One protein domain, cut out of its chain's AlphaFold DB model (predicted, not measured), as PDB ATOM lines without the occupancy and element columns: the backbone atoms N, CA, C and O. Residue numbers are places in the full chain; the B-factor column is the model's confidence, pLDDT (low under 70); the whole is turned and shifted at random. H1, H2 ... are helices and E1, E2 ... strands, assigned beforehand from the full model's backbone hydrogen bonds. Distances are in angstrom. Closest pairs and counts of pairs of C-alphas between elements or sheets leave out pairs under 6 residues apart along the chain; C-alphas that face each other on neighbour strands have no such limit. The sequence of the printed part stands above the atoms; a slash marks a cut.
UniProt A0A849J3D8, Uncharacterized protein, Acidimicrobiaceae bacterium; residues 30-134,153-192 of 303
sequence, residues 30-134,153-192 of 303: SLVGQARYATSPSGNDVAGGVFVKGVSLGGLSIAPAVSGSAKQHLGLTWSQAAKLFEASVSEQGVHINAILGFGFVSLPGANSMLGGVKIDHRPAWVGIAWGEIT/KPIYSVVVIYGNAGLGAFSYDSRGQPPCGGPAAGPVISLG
ATOM      1  N   SER A  30      33.535  27.748  52.749       49.91
ATOM      2  CA  SER A  30      34.562  27.270  51.827       49.91
ATOM      3  C   SER A  30      34.493  25.750  51.807       49.91
ATOM      4  O   SER A  30      34.701  25.113  52.838       49.91
ATOM      5  N   LEU A  31      34.219  25.159  50.647       51.31
ATOM      6  CA  LEU A  31      34.354  23.713  50.503       51.31
ATOM      7  C   LEU A  31      35.833  23.362  50.309       51.31
ATOM      8  O   LEU A  31      36.578  24.083  49.643       51.31
ATOM      9  N   VAL A  32      36.264  22.244  50.887       45.59
ATOM     10  CA  VAL A  32      37.570  21.646  50.596       45.59
ATOM     11  C   VAL A  32      37.354  20.668  49.443       45.59
ATOM     12  O   VAL A  32      36.771  19.606  49.630       45.59
ATOM     13  N   GLY A  33      37.766  21.042  48.231       46.28
ATOM     14  CA  GLY A  33      37.553  20.230  47.032       46.28
ATOM     15  C   GLY A  33      38.331  20.757  45.830       46.28
ATOM     16  O   GLY A  33      38.598  21.954  45.723       46.28
ATOM     17  N   GLN A  34      38.743  19.861  44.930       44.41
ATOM     18  CA  GLN A  34      39.486  20.239  43.730       44.41
ATOM     19  C   GLN A  34      38.546  20.882  42.698       44.41
ATOM     20  O   GLN A  34      37.949  20.194  41.881       44.41
ATOM     21  N   ALA A  35      38.494  22.215  42.651       44.12
ATOM     22  CA  ALA A  35      37.893  22.965  41.538       44.12
ATOM     23  C   ALA A  35      38.714  22.879  40.226       44.12
ATOM     24  O   ALA A  35      38.450  23.611  39.277       44.12
ATOM     25  N   ARG A  36      39.733  22.005  40.164       45.28
ATOM     26  CA  ARG A  36      40.815  22.036  39.165       45.28
ATOM     27  C   ARG A  36      40.413  21.624  37.741       45.28
ATOM     28  O   ARG A  36      41.240  21.782  36.852       45.28
ATOM     29  N   TYR A  37      39.199  21.114  37.513       49.62
ATOM     30  CA  TYR A  37      38.828  20.485  36.233       49.62
ATOM     31  C   TYR A  37      37.373  20.723  35.799       49.62
ATOM     32  O   TYR A  37      36.766  19.857  35.175       49.62
ATOM     33  N   ALA A  38      36.786  21.873  36.130       58.19
ATOM     34  CA  ALA A  38      35.503  22.239  35.533       58.19
ATOM     35  C   ALA A  38      35.732  22.700  34.082       58.19
ATOM     36  O   ALA A  38      36.502  23.630  33.842       58.19
ATOM     37  N   THR A  39      35.090  22.049  33.113       62.84
ATOM     38  CA  THR A  39      35.057  22.517  31.720       62.84
ATOM     39  C   THR A  39      34.037  23.639  31.576       62.84
ATOM     40  O   THR A  39      32.960  23.544  32.167       62.84
ATOM     41  N   SER A  40      34.350  24.664  30.774       65.50
ATOM     42  CA  SER A  40      33.388  25.730  30.473       65.50
ATOM     43  C   SER A  40      32.129  25.111  29.865       65.50
ATOM     44  O   SER A  40      32.243  24.385  28.870       65.50
ATOM     45  N   PRO A  41      30.947  25.322  30.463       67.38
ATOM     46  CA  PRO A  41      29.728  24.782  29.910       67.38
ATOM     47  C   PRO A  41      29.366  25.553  28.638       67.38
ATOM     48  O   PRO A  41      29.587  26.758  28.498       67.38
ATOM     49  N   SER A  42      28.836  24.816  27.677       70.12
ATOM     50  CA  SER A  42      28.483  25.296  26.350       70.12
ATOM     51  C   SER A  42      26.987  25.580  26.255       70.12
ATOM     52  O   SER A  42      26.178  24.988  26.969       70.12
ATOM     53  N   GLY A  43      26.583  26.419  25.297       69.12
ATOM     54  CA  GLY A  43      25.161  26.601  24.979       69.12
ATOM     55  C   GLY A  43      24.447  25.287  24.625       69.12
ATOM     56  O   GLY A  43      23.249  25.177  24.838       69.12
ATOM     57  N   ASN A  44      25.180  24.258  24.180       78.69
ATOM     58  CA  ASN A  44      24.638  22.928  23.879       78.69
ATOM     59  C   ASN A  44      24.276  22.108  25.129       78.69
ATOM     60  O   ASN A  44      23.674  21.040  25.002       78.69
ATOM     61  N   ASP A  45      24.660  22.565  26.321       80.44
ATOM     62  CA  ASP A  45      24.278  21.931  27.584       80.44
ATOM     63  C   ASP A  45      22.871  22.355  28.026       80.44
ATOM     64  O   ASP A  45      22.285  21.709  28.899       80.44
ATOM     65  N   VAL A  46      22.297  23.381  27.378       83.06
ATOM     66  CA  VAL A  46      20.947  23.896  27.625       83.06
ATOM     67  C   VAL A  46      20.114  23.858  26.343       83.06
ATOM     68  O   VAL A  46      20.489  24.418  25.320       83.06
ATOM     69  N   ALA A  47      18.923  23.264  26.400       82.94
ATOM     70  CA  ALA A  47      17.959  23.311  25.301       82.94
ATOM     71  C   ALA A  47      16.566  23.644  25.836       82.94
ATOM     72  O   ALA A  47      16.142  23.107  26.854       82.94
ATOM     73  N   GLY A  48      15.847  24.559  25.179       78.44
ATOM     74  CA  GLY A  48      14.500  24.959  25.613       78.44
ATOM     75  C   GLY A  48      14.440  25.521  27.043       78.44
ATOM     76  O   GLY A  48      13.410  25.401  27.702       78.44
ATOM     77  N   GLY A  49      15.547  26.090  27.536       80.94
ATOM     78  CA  GLY A  49      15.661  26.628  28.894       80.94
ATOM     79  C   GLY A  49      15.923  25.588  29.990       80.94
ATOM     80  O   GLY A  49      15.876  25.946  31.163       80.94
ATOM     81  N   VAL A  50      16.212  24.324  29.659       86.38
ATOM     82  CA  VAL A  50      16.605  23.283  30.630       86.38
ATOM     83  C   VAL A  50      18.003  22.760  30.360       86.38
ATOM     84  O   VAL A  50      18.407  22.657  29.203       86.38
ATOM     85  N   PHE A  51      18.717  22.370  31.415       88.12
ATOM     86  CA  PHE A  51      19.928  21.572  31.262       88.12
ATOM     87  C   PHE A  51      19.561  20.203  30.687       88.12
ATOM     88  O   PHE A  51      18.739  19.483  31.258       88.12
ATOM     89  N   VAL A  52      20.176  19.852  29.559       87.56
ATOM     90  CA  VAL A  52      20.009  18.550  28.886       87.56
ATOM     91  C   VAL A  52      21.171  17.597  29.157       87.56
ATOM     92  O   VAL A  52      21.064  16.400  28.897       87.56
ATOM     93  N   LYS A  53      22.274  18.111  29.711       87.88
ATOM     94  CA  LYS A  53      23.444  17.341  30.143       87.88
ATOM     95  C   LYS A  53      23.809  17.692  31.578       87.88
ATOM     96  O   LYS A  53      23.549  18.800  32.039       87.88
ATOM     97  N   GLY A  54      24.379  16.719  32.285       87.50
ATOM     98  CA  GLY A  54      24.859  16.933  33.644       87.50
ATOM     99  C   GLY A  54      26.097  17.829  33.654       87.50
ATOM    100  O   GLY A  54      27.001  17.632  32.845       87.50
ATOM    101  N   VAL A  55      26.150  18.780  34.584       88.00
ATOM    102  CA  VAL A  55      27.290  19.689  34.779       88.00
ATOM    103  C   VAL A  55      27.879  19.455  36.171       88.00
ATOM    104  O   VAL A  55      27.139  19.318  37.144       88.00
ATOM    105  N   SER A  56      29.209  19.402  36.281       86.81
ATOM    106  CA  SER A  56      29.926  19.218  37.550       86.81
ATOM    107  C   SER A  56      31.017  20.274  37.699       86.81
ATOM    108  O   SER A  56      31.889  20.397  36.841       86.81
ATOM    109  N   LEU A  57      30.965  21.043  38.788       81.19
ATOM    110  CA  LEU A  57      31.775  22.243  38.999       81.19
ATOM    111  C   LEU A  57      32.554  22.180  40.315       81.19
ATOM    112  O   LEU A  57      32.448  23.075  41.138       81.19
ATOM    113  N   GLY A  58      33.340  21.128  40.563       72.69
ATOM    114  CA  GLY A  58      34.247  21.085  41.726       72.69
ATOM    115  C   GLY A  58      33.559  20.992  43.097       72.69
ATOM    116  O   GLY A  58      34.137  21.404  44.102       72.69
ATOM    117  N   GLY A  59      32.329  20.475  43.131       79.69
ATOM    118  CA  GLY A  59      31.523  20.289  44.340       79.69
ATOM    119  C   GLY A  59      30.032  20.464  44.066       79.69
ATOM    120  O   GLY A  59      29.224  19.667  44.527       79.69
ATOM    121  N   LEU A  60      29.679  21.457  43.253       87.56
ATOM    122  CA  LEU A  60      28.325  21.653  42.743       87.56
ATOM    123  C   LEU A  60      28.051  20.712  41.565       87.56
ATOM    124  O   LEU A  60      28.845  20.669  40.622       87.56
ATOM    125  N   SER A  61      26.927  19.999  41.589       91.06
ATOM    126  CA  SER A  61      26.429  19.246  40.436       91.06
ATOM    127  C   SER A  61      25.043  19.722  40.016       91.06
ATOM    128  O   SER A  61      24.221  20.111  40.847       91.06
ATOM    129  N   ILE A  62      24.802  19.697  38.707       92.25
ATOM    130  CA  ILE A  62      23.530  20.037  38.076       92.25
ATOM    131  C   ILE A  62      23.121  18.826  37.247       92.25
ATOM    132  O   ILE A  62      23.780  18.496  36.262       92.25
ATOM    133  N   ALA A  63      22.058  18.143  37.653       91.69
ATOM    134  CA  ALA A  63      21.458  17.076  36.869       91.69
ATOM    135  C   ALA A  63      20.436  17.654  35.868       91.69
ATOM    136  O   ALA A  63      19.755  18.639  36.195       91.69
ATOM    137  N   PRO A  64      20.304  17.050  34.669       89.44
ATOM    138  CA  PRO A  64      19.311  17.456  33.682       89.44
ATOM    139  C   PRO A  64      17.890  17.436  34.239       89.44
ATOM    140  O   PRO A  64      17.544  16.577  35.053       89.44
ATOM    141  N   ALA A  65      17.042  18.332  33.742       82.19
ATOM    142  CA  ALA A  65      15.607  18.247  33.973       82.19
ATOM    143  C   ALA A  65      14.936  17.479  32.826       82.19
ATOM    144  O   ALA A  65      15.257  17.694  31.657       82.19
ATOM    145  N   VAL A  66      13.977  16.599  33.135       71.69
ATOM    146  CA  VAL A  66      13.179  15.944  32.085       71.69
ATOM    147  C   VAL A  66      12.315  16.985  31.366       71.69
ATOM    148  O   VAL A  66      11.733  17.872  32.004       71.69
ATOM    149  N   SER A  67      12.246  16.898  30.036       58.41
ATOM    150  CA  SER A  67      11.493  17.828  29.191       58.41
ATOM    151  C   SER A  67      10.035  17.935  29.660       58.41
ATOM    152  O   SER A  67       9.372  16.939  29.928       58.41
ATOM    153  N   GLY A  68       9.544  19.168  29.828       57.03
ATOM    154  CA  GLY A  68       8.236  19.451  30.439       57.03
ATOM    155  C   GLY A  68       8.308  19.924  31.896       57.03
ATOM    156  O   GLY A  68       7.422  20.657  32.324       57.03
ATOM    157  N   SER A  69       9.414  19.654  32.598       58.41
ATOM    158  CA  SER A  69       9.691  20.144  33.962       58.41
ATOM    159  C   SER A  69      10.225  21.581  34.002       58.41
ATOM    160  O   SER A  69      10.916  21.948  34.944       58.41
ATOM    161  N   ALA A  70       9.962  22.396  32.977       54.31
ATOM    162  CA  ALA A  70      10.536  23.737  32.822       54.31
ATOM    163  C   ALA A  70       9.512  24.876  32.922       54.31
ATOM    164  O   ALA A  70       9.890  26.035  33.071       54.31
ATOM    165  N   LYS A  71       8.206  24.584  32.817       53.53
ATOM    166  CA  LYS A  71       7.229  25.638  32.512       53.53
ATOM    167  C   LYS A  71       6.824  26.517  33.702       53.53
ATOM    168  O   LYS A  71       6.435  27.648  33.437       53.53
ATOM    169  N   GLN A  72       6.940  26.087  34.968       55.22
ATOM    170  CA  GLN A  72       6.529  26.910  36.132       55.22
ATOM    171  C   GLN A  72       7.259  26.604  37.464       55.22
ATOM    172  O   GLN A  72       6.711  26.821  38.542       55.22
ATOM    173  N   HIS A  73       8.485  26.082  37.453       62.72
ATOM    174  CA  HIS A  73       8.930  25.223  38.570       62.72
ATOM    175  C   HIS A  73       9.334  25.909  39.876       62.72
ATOM    176  O   HIS A  73       9.625  25.214  40.841       62.72
ATOM    177  N   LEU A  74       9.276  27.238  39.942       70.19
ATOM    178  CA  LEU A  74       9.467  28.022  41.170       70.19
ATOM    179  C   LEU A  74       8.608  29.301  41.160       70.19
ATOM    180  O   LEU A  74       8.993  30.320  41.727       70.19
ATOM    181  N   GLY A  75       7.491  29.310  40.423       78.81
ATOM    182  CA  GLY A  75       6.727  30.544  40.178       78.81
ATOM    183  C   GLY A  75       7.490  31.593  39.351       78.81
ATOM    184  O   GLY A  75       7.129  32.765  39.366       78.81
ATOM    185  N   LEU A  76       8.548  31.174  38.645       83.12
ATOM    186  CA  LEU A  76       9.347  31.998  37.741       83.12
ATOM    187  C   LEU A  76       9.332  31.409  36.330       83.12
ATOM    188  O   LEU A  76       9.554  30.210  36.144       83.12
ATOM    189  N   THR A  77       9.133  32.275  35.344       85.19
ATOM    190  CA  THR A  77       9.429  32.010  33.932       85.19
ATOM    191  C   THR A  77      10.933  32.101  33.672       85.19
ATOM    192  O   THR A  77      11.664  32.730  34.439       85.19
ATOM    193  N   TRP A  78      11.390  31.552  32.541       83.69
ATOM    194  CA  TRP A  78      12.785  31.698  32.104       83.69
ATOM    195  C   TRP A  78      13.216  33.173  32.042       83.69
ATOM    196  O   TRP A  78      14.262  33.531  32.569       83.69
ATOM    197  N   SER A  79      12.375  34.053  31.482       82.94
ATOM    198  CA  SER A  79      12.666  35.493  31.377       82.94
ATOM    199  C   SER A  79      12.859  36.157  32.744       82.94
ATOM    200  O   SER A  79      13.739  37.002  32.901       82.94
ATOM    201  N   GLN A  80      12.058  35.784  33.743       86.69
ATOM    202  CA  GLN A  80      12.215  36.320  35.095       86.69
ATOM    203  C   GLN A  80      13.489  35.791  35.757       86.69
ATOM    204  O   GLN A  80      14.201  36.562  36.393       86.69
ATOM    205  N   ALA A  81      13.807  34.506  35.575       84.06
ATOM    206  CA  ALA A  81      15.058  33.932  36.056       84.06
ATOM    207  C   ALA A  81      16.283  34.586  35.397       84.06
ATOM    208  O   ALA A  81      17.251  34.866  36.095       84.06
ATOM    209  N   ALA A  82      16.217  34.903  34.100       82.94
ATOM    210  CA  ALA A  82      17.267  35.618  33.378       82.94
ATOM    211  C   ALA A  82      17.521  37.007  33.966       82.94
ATOM    212  O   ALA A  82      18.654  37.320  34.304       82.94
ATOM    213  N   LYS A  83      16.464  37.788  34.216       83.12
ATOM    214  CA  LYS A  83      16.598  39.101  34.869       83.12
ATOM    215  C   LYS A  83      17.214  39.009  36.265       83.12
ATOM    216  O   LYS A  83      18.013  39.856  36.643       83.12
ATOM    217  N   LEU A  84      16.824  38.001  37.047       84.62
ATOM    218  CA  LEU A  84      17.388  37.772  38.378       84.62
ATOM    219  C   LEU A  84      18.861  37.355  38.301       84.62
ATOM    220  O   LEU A  84      19.664  37.816  39.105       84.62
ATOM    221  N   PHE A  85      19.209  36.506  37.337       82.62
ATOM    222  CA  PHE A  85      20.579  36.084  37.089       82.62
ATOM    223  C   PHE A  85      21.462  37.267  36.680       82.62
ATOM    224  O   PHE A  85      22.452  37.527  37.354       82.62
ATOM    225  N   GLU A  86      21.047  38.045  35.678       80.88
ATOM    226  CA  GLU A  86      21.730  39.266  35.232       80.88
ATOM    227  C   GLU A  86      21.922  40.267  36.375       80.88
ATOM    228  O   GLU A  86      22.988  40.857  36.512       80.88
ATOM    229  N   ALA A  87      20.918  40.426  37.241       81.00
ATOM    230  CA  ALA A  87      21.012  41.305  38.400       81.00
ATOM    231  C   ALA A  87      21.928  40.761  39.505       81.00
ATOM    232  O   ALA A  87      22.239  41.485  40.443       81.00
ATOM    233  N   SER A  88      22.339  39.496  39.480       79.56
ATOM    234  CA  SER A  88      23.127  38.924  40.571       79.56
ATOM    235  C   SER A  88      24.525  39.540  40.652       79.56
ATOM    236  O   SER A  88      25.168  39.775  39.635       79.56
ATOM    237  N   VAL A  89      25.038  39.749  41.870       76.25
ATOM    238  CA  VAL A  89      26.393  40.298  42.094       76.25
ATOM    239  C   VAL A  89      27.471  39.480  41.373       76.25
ATOM    240  O   VAL A  89      28.423  40.048  40.848       76.25
ATOM    241  N   SER A  90      27.306  38.157  41.323       70.50
ATOM    242  CA  SER A  90      28.230  37.235  40.655       70.50
ATOM    243  C   SER A  90      28.291  37.426  39.131       70.50
ATOM    244  O   SER A  90      29.332  37.147  38.539       70.50
ATOM    245  N   GLU A  91      27.218  37.937  38.515       70.31
ATOM    246  CA  GLU A  91      27.155  38.263  37.084       70.31
ATOM    247  C   GLU A  91      27.610  39.689  36.760       70.31
ATOM    248  O   GLU A  91      27.925  39.979  35.609       70.31
ATOM    249  N   GLN A  92      27.705  40.583  37.745       65.75
ATOM    250  CA  GLN A  92      28.134  41.963  37.515       65.75
ATOM    251  C   GLN A  92      29.631  42.015  37.164       65.75
ATOM    252  O   GLN A  92      30.505  42.064  38.030       65.75
ATOM    253  N   GLY A  93      29.949  41.980  35.869       56.44
ATOM    254  CA  GLY A  93      31.320  41.979  35.377       56.44
ATOM    255  C   GLY A  93      31.441  41.585  33.908       56.44
ATOM    256  O   GLY A  93      30.454  41.400  33.203       56.44
ATOM    257  N   VAL A  94      32.684  41.480  33.437       54.41
ATOM    258  CA  VAL A  94      32.984  40.985  32.089       54.41
ATOM    259  C   VAL A  94      33.167  39.474  32.161       54.41
ATOM    260  O   VAL A  94      34.115  39.001  32.791       54.41
ATOM    261  N   HIS A  95      32.287  38.750  31.478       62.12
ATOM    262  CA  HIS A  95      32.343  37.300  31.302       62.12
ATOM    263  C   HIS A  95      32.465  36.989  29.811       62.12
ATOM    264  O   HIS A  95      31.942  37.725  28.975       62.12
ATOM    265  N   ILE A  96      33.173  35.916  29.463       62.72
ATOM    266  CA  ILE A  96      33.344  35.494  28.063       62.72
ATOM    267  C   ILE A  96      32.056  34.836  27.559       62.72
ATOM    268  O   ILE A  96      31.665  35.000  26.405       62.72
ATOM    269  N   ASN A  97      31.391  34.095  28.438       69.62
ATOM    270  CA  ASN A  97      30.135  33.422  28.171       69.62
ATOM    271  C   ASN A  97      29.323  33.295  29.457       69.62
ATOM    272  O   ASN A  97      29.872  33.122  30.544       69.62
ATOM    273  N   ALA A  98      28.004  33.332  29.298       78.25
ATOM    274  CA  ALA A  98      27.056  33.024  30.352       78.25
ATOM    275  C   ALA A  98      25.953  32.123  29.786       78.25
ATOM    276  O   ALA A  98      25.518  32.301  28.645       78.25
ATOM    277  N   ILE A  99      25.514  31.143  30.569       84.31
ATOM    278  CA  ILE A  99      24.383  30.275  30.225       84.31
ATOM    279  C   ILE A  99      23.395  30.215  31.383       84.31
ATOM    280  O   ILE A  99      23.784  30.343  32.539       84.31
ATOM    281  N   LEU A 100      22.123  29.971  31.073       88.00
ATOM    282  CA  LEU A 100      21.058  29.822  32.061       88.00
ATOM    283  C   LEU A 100      20.138  28.668  31.678       88.00
ATOM    284  O   LEU A 100      19.545  28.670  30.598       88.00
ATOM    285  N   GLY A 101      19.956  27.730  32.602       88.12
ATOM    286  CA  GLY A 101      19.026  26.621  32.436       88.12
ATOM    287  C   GLY A 101      18.377  26.205  33.749       88.12
ATOM    288  O   GLY A 101      18.860  26.509  34.835       88.12
ATOM    289  N   PHE A 102      17.261  25.496  33.654       90.69
ATOM    290  CA  PHE A 102      16.654  24.820  34.794       90.69
ATOM    291  C   PHE A 102      17.221  23.401  34.949       90.69
ATOM    292  O   PHE A 102      17.389  22.684  33.960       90.69
ATOM    293  N   GLY A 103      17.504  22.993  36.186       91.44
ATOM    294  CA  GLY A 103      18.048  21.677  36.517       91.44
ATOM    295  C   GLY A 103      17.903  21.339  38.001       91.44
ATOM    296  O   GLY A 103      17.335  22.111  38.778       91.44
ATOM    297  N   PHE A 104      18.422  20.179  38.397       91.56
ATOM    298  CA  PHE A 104      18.428  19.731  39.791       91.56
ATOM    299  C   PHE A 104      19.824  19.857  40.383       91.56
ATOM    300  O   PHE A 104      20.774  19.258  39.884       91.56
ATOM    301  N   VAL A 105      19.945  20.634  41.452       92.06
ATOM    302  CA  VAL A 105      21.223  21.023  42.041       92.06
ATOM    303  C   VAL A 105      21.514  20.228  43.304       92.06
ATOM    304  O   VAL A 105      20.662  20.131  44.190       92.06
ATOM    305  N   SER A 106      22.745  19.732  43.422       91.12
ATOM    306  CA  SER A 106      23.273  19.137  44.651       91.12
ATOM    307  C   SER A 106      24.610  19.765  45.040       91.12
ATOM    308  O   SER A 106      25.450  20.072  44.191       91.12
ATOM    309  N   LEU A 107      24.810  19.928  46.347       87.00
ATOM    310  CA  LEU A 107      26.093  20.259  46.965       87.00
ATOM    311  C   LEU A 107      26.658  19.032  47.699       87.00
ATOM    312  O   LEU A 107      25.890  18.184  48.163       87.00
ATOM    313  N   PRO A 108      27.988  18.911  47.845       74.06
ATOM    314  CA  PRO A 108      28.595  17.719  48.411       74.06
ATOM    315  C   PRO A 108      28.436  17.720  49.938       74.06
ATOM    316  O   PRO A 108      28.818  18.677  50.604       74.06
ATOM    317  N   GLY A 109      27.901  16.628  50.492       66.06
ATOM    318  CA  GLY A 109      27.712  16.432  51.933       66.06
ATOM    319  C   GLY A 109      26.248  16.195  52.317       66.06
ATOM    320  O   GLY A 109      25.349  16.875  51.832       66.06
ATOM    321  N   ALA A 110      26.006  15.234  53.217       47.00
ATOM    322  CA  ALA A 110      24.661  14.769  53.594       47.00
ATOM    323  C   ALA A 110      23.758  15.854  54.226       47.00
ATOM    324  O   ALA A 110      22.538  15.711  54.227       47.00
ATOM    325  N   ASN A 111      24.354  16.956  54.702       56.94
ATOM    326  CA  ASN A 111      23.688  18.076  55.370       56.94
ATOM    327  C   ASN A 111      24.062  19.431  54.750       56.94
ATOM    328  O   ASN A 111      24.218  20.406  55.482       56.94
ATOM    329  N   SER A 112      24.252  19.505  53.428       67.94
ATOM    330  CA  SER A 112      24.523  20.769  52.726       67.94
ATOM    331  C   SER A 112      23.326  21.717  52.830       67.94
ATOM    332  O   SER A 112      22.473  21.794  51.946       67.94
ATOM    333  N   MET A 113      23.243  22.388  53.973       70.50
ATOM    334  CA  MET A 113      22.235  23.367  54.328       70.50
ATOM    335  C   MET A 113      22.814  24.742  54.049       70.50
ATOM    336  O   MET A 113      23.867  25.097  54.579       70.50
ATOM    337  N   LEU A 114      22.112  25.537  53.255       74.50
ATOM    338  CA  LEU A 114      22.474  26.922  53.011       74.50
ATOM    339  C   LEU A 114      21.294  27.810  53.380       74.50
ATOM    340  O   LEU A 114      20.187  27.602  52.894       74.50
ATOM    341  N   GLY A 115      21.505  28.737  54.318       70.69
ATOM    342  CA  GLY A 115      20.402  29.519  54.890       70.69
ATOM    343  C   GLY A 115      19.320  28.649  55.550       70.69
ATOM    344  O   GLY A 115      18.147  28.999  55.513       70.69
ATOM    345  N   GLY A 116      19.692  27.484  56.096       74.38
ATOM    346  CA  GLY A 116      18.741  26.536  56.689       74.38
ATOM    347  C   GLY A 116      17.963  25.688  55.675       74.38
ATOM    348  O   GLY A 116      16.995  25.033  56.052       74.38
ATOM    349  N   VAL A 117      18.376  25.670  54.404       76.81
ATOM    350  CA  VAL A 117      17.701  24.925  53.334       76.81
ATOM    351  C   VAL A 117      18.604  23.837  52.756       76.81
ATOM    352  O   VAL A 117      19.726  24.127  52.350       76.81
ATOM    353  N   LYS A 118      18.098  22.598  52.661       84.81
ATOM    354  CA  LYS A 118      18.834  21.465  52.074       84.81
ATOM    355  C   LYS A 118      18.987  21.648  50.559       84.81
ATOM    356  O   LYS A 118      17.984  21.794  49.853       84.81
ATOM    357  N   ILE A 119      20.228  21.603  50.075       86.00
ATOM    358  CA  ILE A 119      20.596  21.686  48.654       86.00
ATOM    359  C   ILE A 119      21.052  20.306  48.168       86.00
ATOM    360  O   ILE A 119      22.240  20.029  47.999       86.00
ATOM    361  N   ASP A 120      20.080  19.417  47.995       88.62
ATOM    362  CA  ASP A 120      20.276  18.067  47.476       88.62
ATOM    363  C   ASP A 120      19.134  17.734  46.519       88.62
ATOM    364  O   ASP A 120      17.966  17.786  46.912       88.62
ATOM    365  N   HIS A 121      19.482  17.476  45.259       88.31
ATOM    366  CA  HIS A 121      18.564  17.264  44.144       88.31
ATOM    367  C   HIS A 121      17.466  18.338  44.075       88.31
ATOM    368  O   HIS A 121      16.291  18.073  43.823       88.31
ATOM    369  N   ARG A 122      17.856  19.582  44.361       88.88
ATOM    370  CA  ARG A 122      16.956  20.719  44.523       88.88
ATOM    371  C   ARG A 122      16.635  21.321  43.151       88.88
ATOM    372  O   ARG A 122      17.572  21.719  42.463       88.88
ATOM    373  N   PRO A 123      15.359  21.463  42.755       90.00
ATOM    374  CA  PRO A 123      15.015  22.157  41.517       90.00
ATOM    375  C   PRO A 123      15.424  23.631  41.598       90.00
ATOM    376  O   PRO A 123      15.106  24.312  42.580       90.00
ATOM    377  N   ALA A 124      16.123  24.120  40.575       92.12
ATOM    378  CA  ALA A 124      16.600  25.495  40.516       92.12
ATOM    379  C   ALA A 124      16.791  25.994  39.080       92.12
ATOM    380  O   ALA A 124      17.127  25.233  38.170       92.12
ATOM    381  N   TRP A 125      16.643  27.305  38.904       92.38
ATOM    382  CA  TRP A 125      17.263  28.016  37.792       92.38
ATOM    383  C   TRP A 125      18.743  28.207  38.115       92.38
ATOM    384  O   TRP A 125      19.074  28.721  39.182       92.38
ATOM    385  N   VAL A 126      19.626  27.777  37.220       92.31
ATOM    386  CA  VAL A 126      21.074  27.852  37.415       92.31
ATOM    387  C   VAL A 126      21.695  28.618  36.267       92.31
ATOM    388  O   VAL A 126      21.653  28.179  35.115       92.31
ATOM    389  N   GLY A 127      22.247  29.776  36.600       90.25
ATOM    390  CA  GLY A 127      23.050  30.568  35.690       90.25
ATOM    391  C   GLY A 127      24.532  30.360  35.975       90.25
ATOM    392  O   GLY A 127      24.932  30.281  37.136       90.25
ATOM    393  N   ILE A 128      25.335  30.218  34.926       87.12
ATOM    394  CA  ILE A 128      26.783  30.032  35.014       87.12
ATOM    395  C   ILE A 128      27.441  31.113  34.162       87.12
ATOM    396  O   ILE A 128      27.343  31.041  32.935       87.12
ATOM    397  N   ALA A 129      28.119  32.066  34.798       82.19
ATOM    398  CA  ALA A 129      29.092  32.931  34.144       82.19
ATOM    399  C   ALA A 129      30.457  32.279  34.137       82.19
ATOM    400  O   ALA A 129      30.934  31.745  35.142       82.19
ATOM    401  N   TRP A 130      31.133  32.421  33.011       74.25
ATOM    402  CA  TRP A 130      32.504  31.998  32.854       74.25
ATOM    403  C   TRP A 130      33.382  33.198  32.491       74.25
ATOM    404  O   TRP A 130      33.172  33.883  31.487       74.25
ATOM    405  N   GLY A 131      34.371  33.457  33.341       64.00
ATOM    406  CA  GLY A 131      35.373  34.503  33.185       64.00
ATOM    407  C   GLY A 131      36.668  33.989  32.552       64.00
ATOM    408  O   GLY A 131      36.810  32.813  32.211       64.00
ATOM    409  N   GLU A 132      37.624  34.900  32.360       52.31
ATOM    410  CA  GLU A 132      38.914  34.605  31.728       52.31
ATOM    411  C   GLU A 132      39.679  33.439  32.386       52.31
ATOM    412  O   GLU A 132      39.644  33.210  33.593       52.31
ATOM    413  N   ILE A 133      40.457  32.740  31.553       48.50
ATOM    414  CA  ILE A 133      41.276  31.557  31.881       48.50
ATOM    415  C   ILE A 133      42.392  31.867  32.902       48.50
ATOM    416  O   ILE A 133      43.007  30.966  33.471       48.50
ATOM    417  N   THR A 134      42.682  33.149  33.131       46.34
ATOM    418  CA  THR A 134      43.783  33.638  33.965       46.34
ATOM    419  C   THR A 134      43.271  34.236  35.270       46.34
ATOM    420  O   THR A 134      43.089  35.442  35.403       46.34
ATOM    421  N   LYS A 153      40.101  36.990  40.682       60.53
ATOM    422  CA  LYS A 153      38.770  36.789  40.100       60.53
ATOM    423  C   LYS A 153      38.459  35.289  39.976       60.53
ATOM    424  O   LYS A 153      39.383  34.511  39.709       60.53
ATOM    425  N   PRO A 154      37.196  34.874  40.181       67.06
ATOM    426  CA  PRO A 154      36.773  33.505  39.907       67.06
ATOM    427  C   PRO A 154      36.942  33.180  38.412       67.06
ATOM    428  O   PRO A 154      36.789  34.056  37.565       67.06
ATOM    429  N   ILE A 155      37.256  31.920  38.093       73.12
ATOM    430  CA  ILE A 155      37.273  31.406  36.707       73.12
ATOM    431  C   ILE A 155      35.837  31.297  36.186       73.12
ATOM    432  O   ILE A 155      35.548  31.568  35.029       73.12
ATOM    433  N   TYR A 156      34.929  30.906  37.068       77.56
ATOM    434  CA  TYR A 156      33.495  30.890  36.848       77.56
ATOM    435  C   TYR A 156      32.752  31.203  38.140       77.56
ATOM    436  O   TYR A 156      33.228  30.883  39.242       77.56
ATOM    437  N   SER A 157      31.569  31.771  37.967       83.38
ATOM    438  CA  SER A 157      30.609  32.072  39.015       83.38
ATOM    439  C   SER A 157      29.287  31.407  38.656       83.38
ATOM    440  O   SER A 157      28.891  31.365  37.493       83.38
ATOM    441  N   VAL A 158      28.605  30.848  39.645       88.81
ATOM    442  CA  VAL A 158      27.318  30.181  39.448       88.81
ATOM    443  C   VAL A 158      26.306  30.796  40.385       88.81
ATOM    444  O   VAL A 158      26.562  30.914  41.582       88.81
ATOM    445  N   VAL A 159      25.133  31.121  39.862       90.81
ATOM    446  CA  VAL A 159      24.000  31.579  40.660       90.81
ATOM    447  C   VAL A 159      22.885  30.559  40.565       90.81
ATOM    448  O   VAL A 159      22.384  30.247  39.486       90.81
ATOM    449  N   VAL A 160      22.496  30.032  41.720       93.69
ATOM    450  CA  VAL A 160      21.442  29.030  41.854       93.69
ATOM    451  C   VAL A 160      20.236  29.684  42.506       93.69
ATOM    452  O   VAL A 160      20.315  30.091  43.660       93.69
ATOM    453  N   ILE A 161      19.114  29.749  41.792       92.25
ATOM    454  CA  ILE A 161      17.844  30.340  42.229       92.25
ATOM    455  C   ILE A 161      16.834  29.202  42.431       92.25
ATOM    456  O   ILE A 161      16.365  28.596  41.469       92.25
ATOM    457  N   TYR A 162      16.506  28.894  43.685       88.38
ATOM    458  CA  TYR A 162      15.793  27.673  44.101       88.38
ATOM    459  C   TYR A 162      14.535  27.929  44.963       88.38
ATOM    460  O   TYR A 162      13.867  26.983  45.402       88.38
ATOM    461  N   GLY A 163      14.236  29.194  45.278       78.25
ATOM    462  CA  GLY A 163      13.055  29.615  46.042       78.25
ATOM    463  C   GLY A 163      11.896  30.089  45.161       78.25
ATOM    464  O   GLY A 163      12.109  30.529  44.030       78.25
ATOM    465  N   ASN A 164      10.670  30.046  45.698       78.81
ATOM    466  CA  ASN A 164       9.489  30.589  45.017       78.81
ATOM    467  C   ASN A 164       9.684  32.075  44.701       78.81
ATOM    468  O   ASN A 164      10.160  32.828  45.550       78.81
ATOM    469  N   ALA A 165       9.326  32.479  43.483       76.81
ATOM    470  CA  ALA A 165       9.524  33.829  42.955       76.81
ATOM    471  C   ALA A 165      10.980  34.342  43.059       76.81
ATOM    472  O   ALA A 165      11.218  35.544  42.994       76.81
ATOM    473  N   GLY A 166      11.963  33.447  43.218       71.19
ATOM    474  CA  GLY A 166      13.378  33.810  43.318       71.19
ATOM    475  C   GLY A 166      13.840  34.247  44.706       71.19
ATOM    476  O   GLY A 166      14.972  34.694  44.847       71.19
ATOM    477  N   LEU A 167      13.015  34.065  45.743       80.88
ATOM    478  CA  LEU A 167      13.330  34.445  47.129       80.88
ATOM    479  C   LEU A 167      14.359  33.533  47.815       80.88
ATOM    480  O   LEU A 167      14.585  33.646  49.009       80.88
ATOM    481  N   GLY A 168      14.957  32.590  47.094       86.50
ATOM    482  CA  GLY A 168      16.024  31.738  47.602       86.50
ATOM    483  C   GLY A 168      17.077  31.611  46.526       86.50
ATOM    484  O   GLY A 168      16.798  31.028  45.477       86.50
ATOM    485  N   ALA A 169      18.259  32.168  46.776       90.50
ATOM    486  CA  ALA A 169      19.373  32.076  45.852       90.50
ATOM    487  C   ALA A 169      20.711  31.958  46.579       90.50
ATOM    488  O   ALA A 169      20.862  32.410  47.717       90.50
ATOM    489  N   PHE A 170      21.690  31.363  45.907       91.88
ATOM    490  CA  PHE A 170      23.074  31.361  46.351       91.88
ATOM    491  C   PHE A 170      24.053  31.535  45.208       91.88
ATOM    492  O   PHE A 170      23.771  31.143  44.077       91.88
ATOM    493  N   SER A 171      25.204  32.100  45.549       89.88
ATOM    494  CA  SER A 171      26.358  32.199  44.671       89.88
ATOM    495  C   SER A 171      27.356  31.099  45.013       89.88
ATOM    496  O   SER A 171      27.595  30.793  46.186       89.88
ATOM    497  N   TYR A 172      27.922  30.498  43.978       88.31
ATOM    498  CA  TYR A 172      28.994  29.521  44.041       88.31
ATOM    499  C   TYR A 172      30.109  30.012  43.127       88.31
ATOM    500  O   TYR A 172      30.021  29.916  41.904       88.31
ATOM    501  N   ASP A 173      31.154  30.555  43.734       83.56
ATOM    502  CA  ASP A 173      32.254  31.173  43.008       83.56
ATOM    503  C   ASP A 173      33.480  30.267  43.101       83.56
ATOM    504  O   ASP A 173      33.921  29.865  44.187       83.56
ATOM    505  N   SER A 174      34.048  29.925  41.948       78.50
ATOM    506  CA  SER A 174      35.325  29.215  41.911       78.50
ATOM    507  C   SER A 174      36.428  30.062  42.550       78.50
ATOM    508  O   SER A 174      36.462  31.285  42.425       78.50
ATOM    509  N   ARG A 175      37.386  29.421  43.219       67.88
ATOM    510  CA  ARG A 175      38.633  30.092  43.595       67.88
ATOM    511  C   ARG A 175      39.666  29.853  42.505       67.88
ATOM    512  O   ARG A 175      39.778  28.738  41.999       67.88
ATOM    513  N   GLY A 176      40.392  30.909  42.139       53.88
ATOM    514  CA  GLY A 176      41.427  30.869  41.108       53.88
ATOM    515  C   GLY A 176      42.409  29.704  41.271       53.88
ATOM    516  O   GLY A 176      42.704  29.264  42.385       53.88
ATOM    517  N   GLN A 177      42.930  29.202  40.154       50.28
ATOM    518  CA  GLN A 177      43.860  28.077  40.147       50.28
ATOM    519  C   GLN A 177      45.245  28.517  40.674       50.28
ATOM    520  O   GLN A 177      45.701  29.625  40.370       50.28
ATOM    521  N   PRO A 178      45.965  27.672  41.443       47.19
ATOM    522  CA  PRO A 178      47.409  27.839  41.633       47.19
ATOM    523  C   PRO A 178      48.087  27.974  40.256       47.19
ATOM    524  O   PRO A 178      47.760  27.188  39.367       47.19
ATOM    525  N   PRO A 179      48.984  28.960  40.056       47.66
ATOM    526  CA  PRO A 179      50.181  29.123  40.881       47.66
ATOM    527  C   PRO A 179      50.283  30.471  41.621       47.66
ATOM    528  O   PRO A 179      51.380  30.946  41.891       47.66
ATOM    529  N   CYS A 180      49.167  31.072  42.036       51.47
ATOM    530  CA  CYS A 180      49.156  32.285  42.870       51.47
ATOM    531  C   CYS A 180      49.654  32.078  44.342       51.47
ATOM    532  O   CYS A 180      49.345  32.875  45.225       51.47
ATOM    533  N   GLY A 181      50.434  31.021  44.624       41.41
ATOM    534  CA  GLY A 181      51.185  30.830  45.881       41.41
ATOM    535  C   GLY A 181      50.415  30.316  47.109       41.41
ATOM    536  O   GLY A 181      50.992  30.275  48.191       41.41
ATOM    537  N   GLY A 182      49.143  29.926  46.976       48.78
ATOM    538  CA  GLY A 182      48.330  29.396  48.082       48.78
ATOM    539  C   GLY A 182      47.909  27.930  47.899       48.78
ATOM    540  O   GLY A 182      47.935  27.424  46.772       48.78
ATOM    541  N   PRO A 183      47.501  27.231  48.979       50.91
ATOM    542  CA  PRO A 183      46.895  25.907  48.867       50.91
ATOM    543  C   PRO A 183      45.635  25.978  47.995       50.91
ATOM    544  O   PRO A 183      44.956  27.003  47.949       50.91
ATOM    545  N   ALA A 184      45.315  24.879  47.306       52.47
ATOM    546  CA  ALA A 184      44.070  24.779  46.554       52.47
ATOM    547  C   ALA A 184      42.887  24.909  47.524       52.47
ATOM    548  O   ALA A 184      42.579  23.978  48.262       52.47
ATOM    549  N   ALA A 185      42.256  26.079  47.538       57.31
ATOM    550  CA  ALA A 185      40.993  26.288  48.220       57.31
ATOM    551  C   ALA A 185      39.871  25.929  47.242       57.31
ATOM    552  O   ALA A 185      39.938  26.297  46.068       57.31
ATOM    553  N   GLY A 186      38.875  25.177  47.708       63.38
ATOM    554  CA  GLY A 186      37.703  24.889  46.894       63.38
ATOM    555  C   GLY A 186      36.813  26.128  46.712       63.38
ATOM    556  O   GLY A 186      37.193  27.238  47.101       63.38
ATOM    557  N   PRO A 187      35.641  25.960  46.091       74.81
ATOM    558  CA  PRO A 187      34.701  27.049  45.819       74.81
ATOM    559  C   PRO A 187      34.259  27.773  47.103       74.81
ATOM    560  O   PRO A 187      34.268  27.204  48.203       74.81
ATOM    561  N   VAL A 188      33.823  29.022  46.945       80.06
ATOM    562  CA  VAL A 188      33.103  29.767  47.985       80.06
ATOM    563  C   VAL A 188      31.622  29.696  47.700       80.06
ATOM    564  O   VAL A 188      31.187  30.030  46.602       80.06
ATOM    565  N   ILE A 189      30.854  29.310  48.711       85.12
ATOM    566  CA  ILE A 189      29.398  29.370  48.669       85.12
ATOM    567  C   ILE A 189      28.949  30.498  49.579       85.12
ATOM    568  O   ILE A 189      29.388  30.573  50.728       85.12
ATOM    569  N   SER A 190      28.078  31.366  49.079       86.19
ATOM    570  CA  SER A 190      27.495  32.463  49.849       86.19
ATOM    571  C   SER A 190      26.025  32.660  49.497       86.19
ATOM    572  O   SER A 190      25.562  32.245  48.435       86.19
ATOM    573  N   LEU A 191      25.267  33.278  50.406       88.62
ATOM    574  CA  LEU A 191      23.891  33.671  50.107       88.62
ATOM    575  C   LEU A 191      23.871  34.644  48.928       88.62
ATOM    576  O   LEU A 191      24.656  35.590  48.875       88.62
ATOM    577  N   GLY A 192      22.951  34.402  47.997       87.75
ATOM    578  CA  GLY A 192      22.871  35.155  46.761       87.75
ATOM    579  C   GLY A 192      22.466  36.594  47.042       87.75
ATOM    580  O   GLY A 192      21.573  36.861  47.856       87.75
TER     581      GLY A 192
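This is residues 30 to 134 and 153 to 192 of the 303 residues of an uncharacterized protein of Acidimicrobiaceae bacterium (UniProt A0A849J3D8). With little regular structure, one antiparallel sheet folds back on itself, E1 E2 facing E4 E5 E6 E7, with E3 as hinge and H1 over E4. Seven strands, E1 to E7 along chain and sheet, and H1 after E2 hold 51 of 145 printed residues, mostly strand. Compact, radius of gyration of the C-alphas 14.3 A, it spans 46 by 33 by 25 A.

Find C-alpha 55 at (27.290, 19.689, 34.779): E1 is residues 55 to 57. E2 is 60 to 64, H1 78 to 86, E3 97 to 106, 22.9 A long, E4 122 to 130, E5 156 to 161, E6 169 to 173, E7 188 to 191, ending at (23.891, 33.671, 50.107).

In hairpin E3 and E4 find N 126 and O 101 within hydrogen-bond range, 2.8 A. E5 E6 E7 form a meander of antiparallel neighbours. H1, its height over the sheet 8.8 A, is closest to E4 at C-alphas 85 and 127, 6.2 A.

Residues 135 to 152 are cut out; C-alphas 134 and 153 are 8.5 A apart. 48 residues have pLDDT under 70.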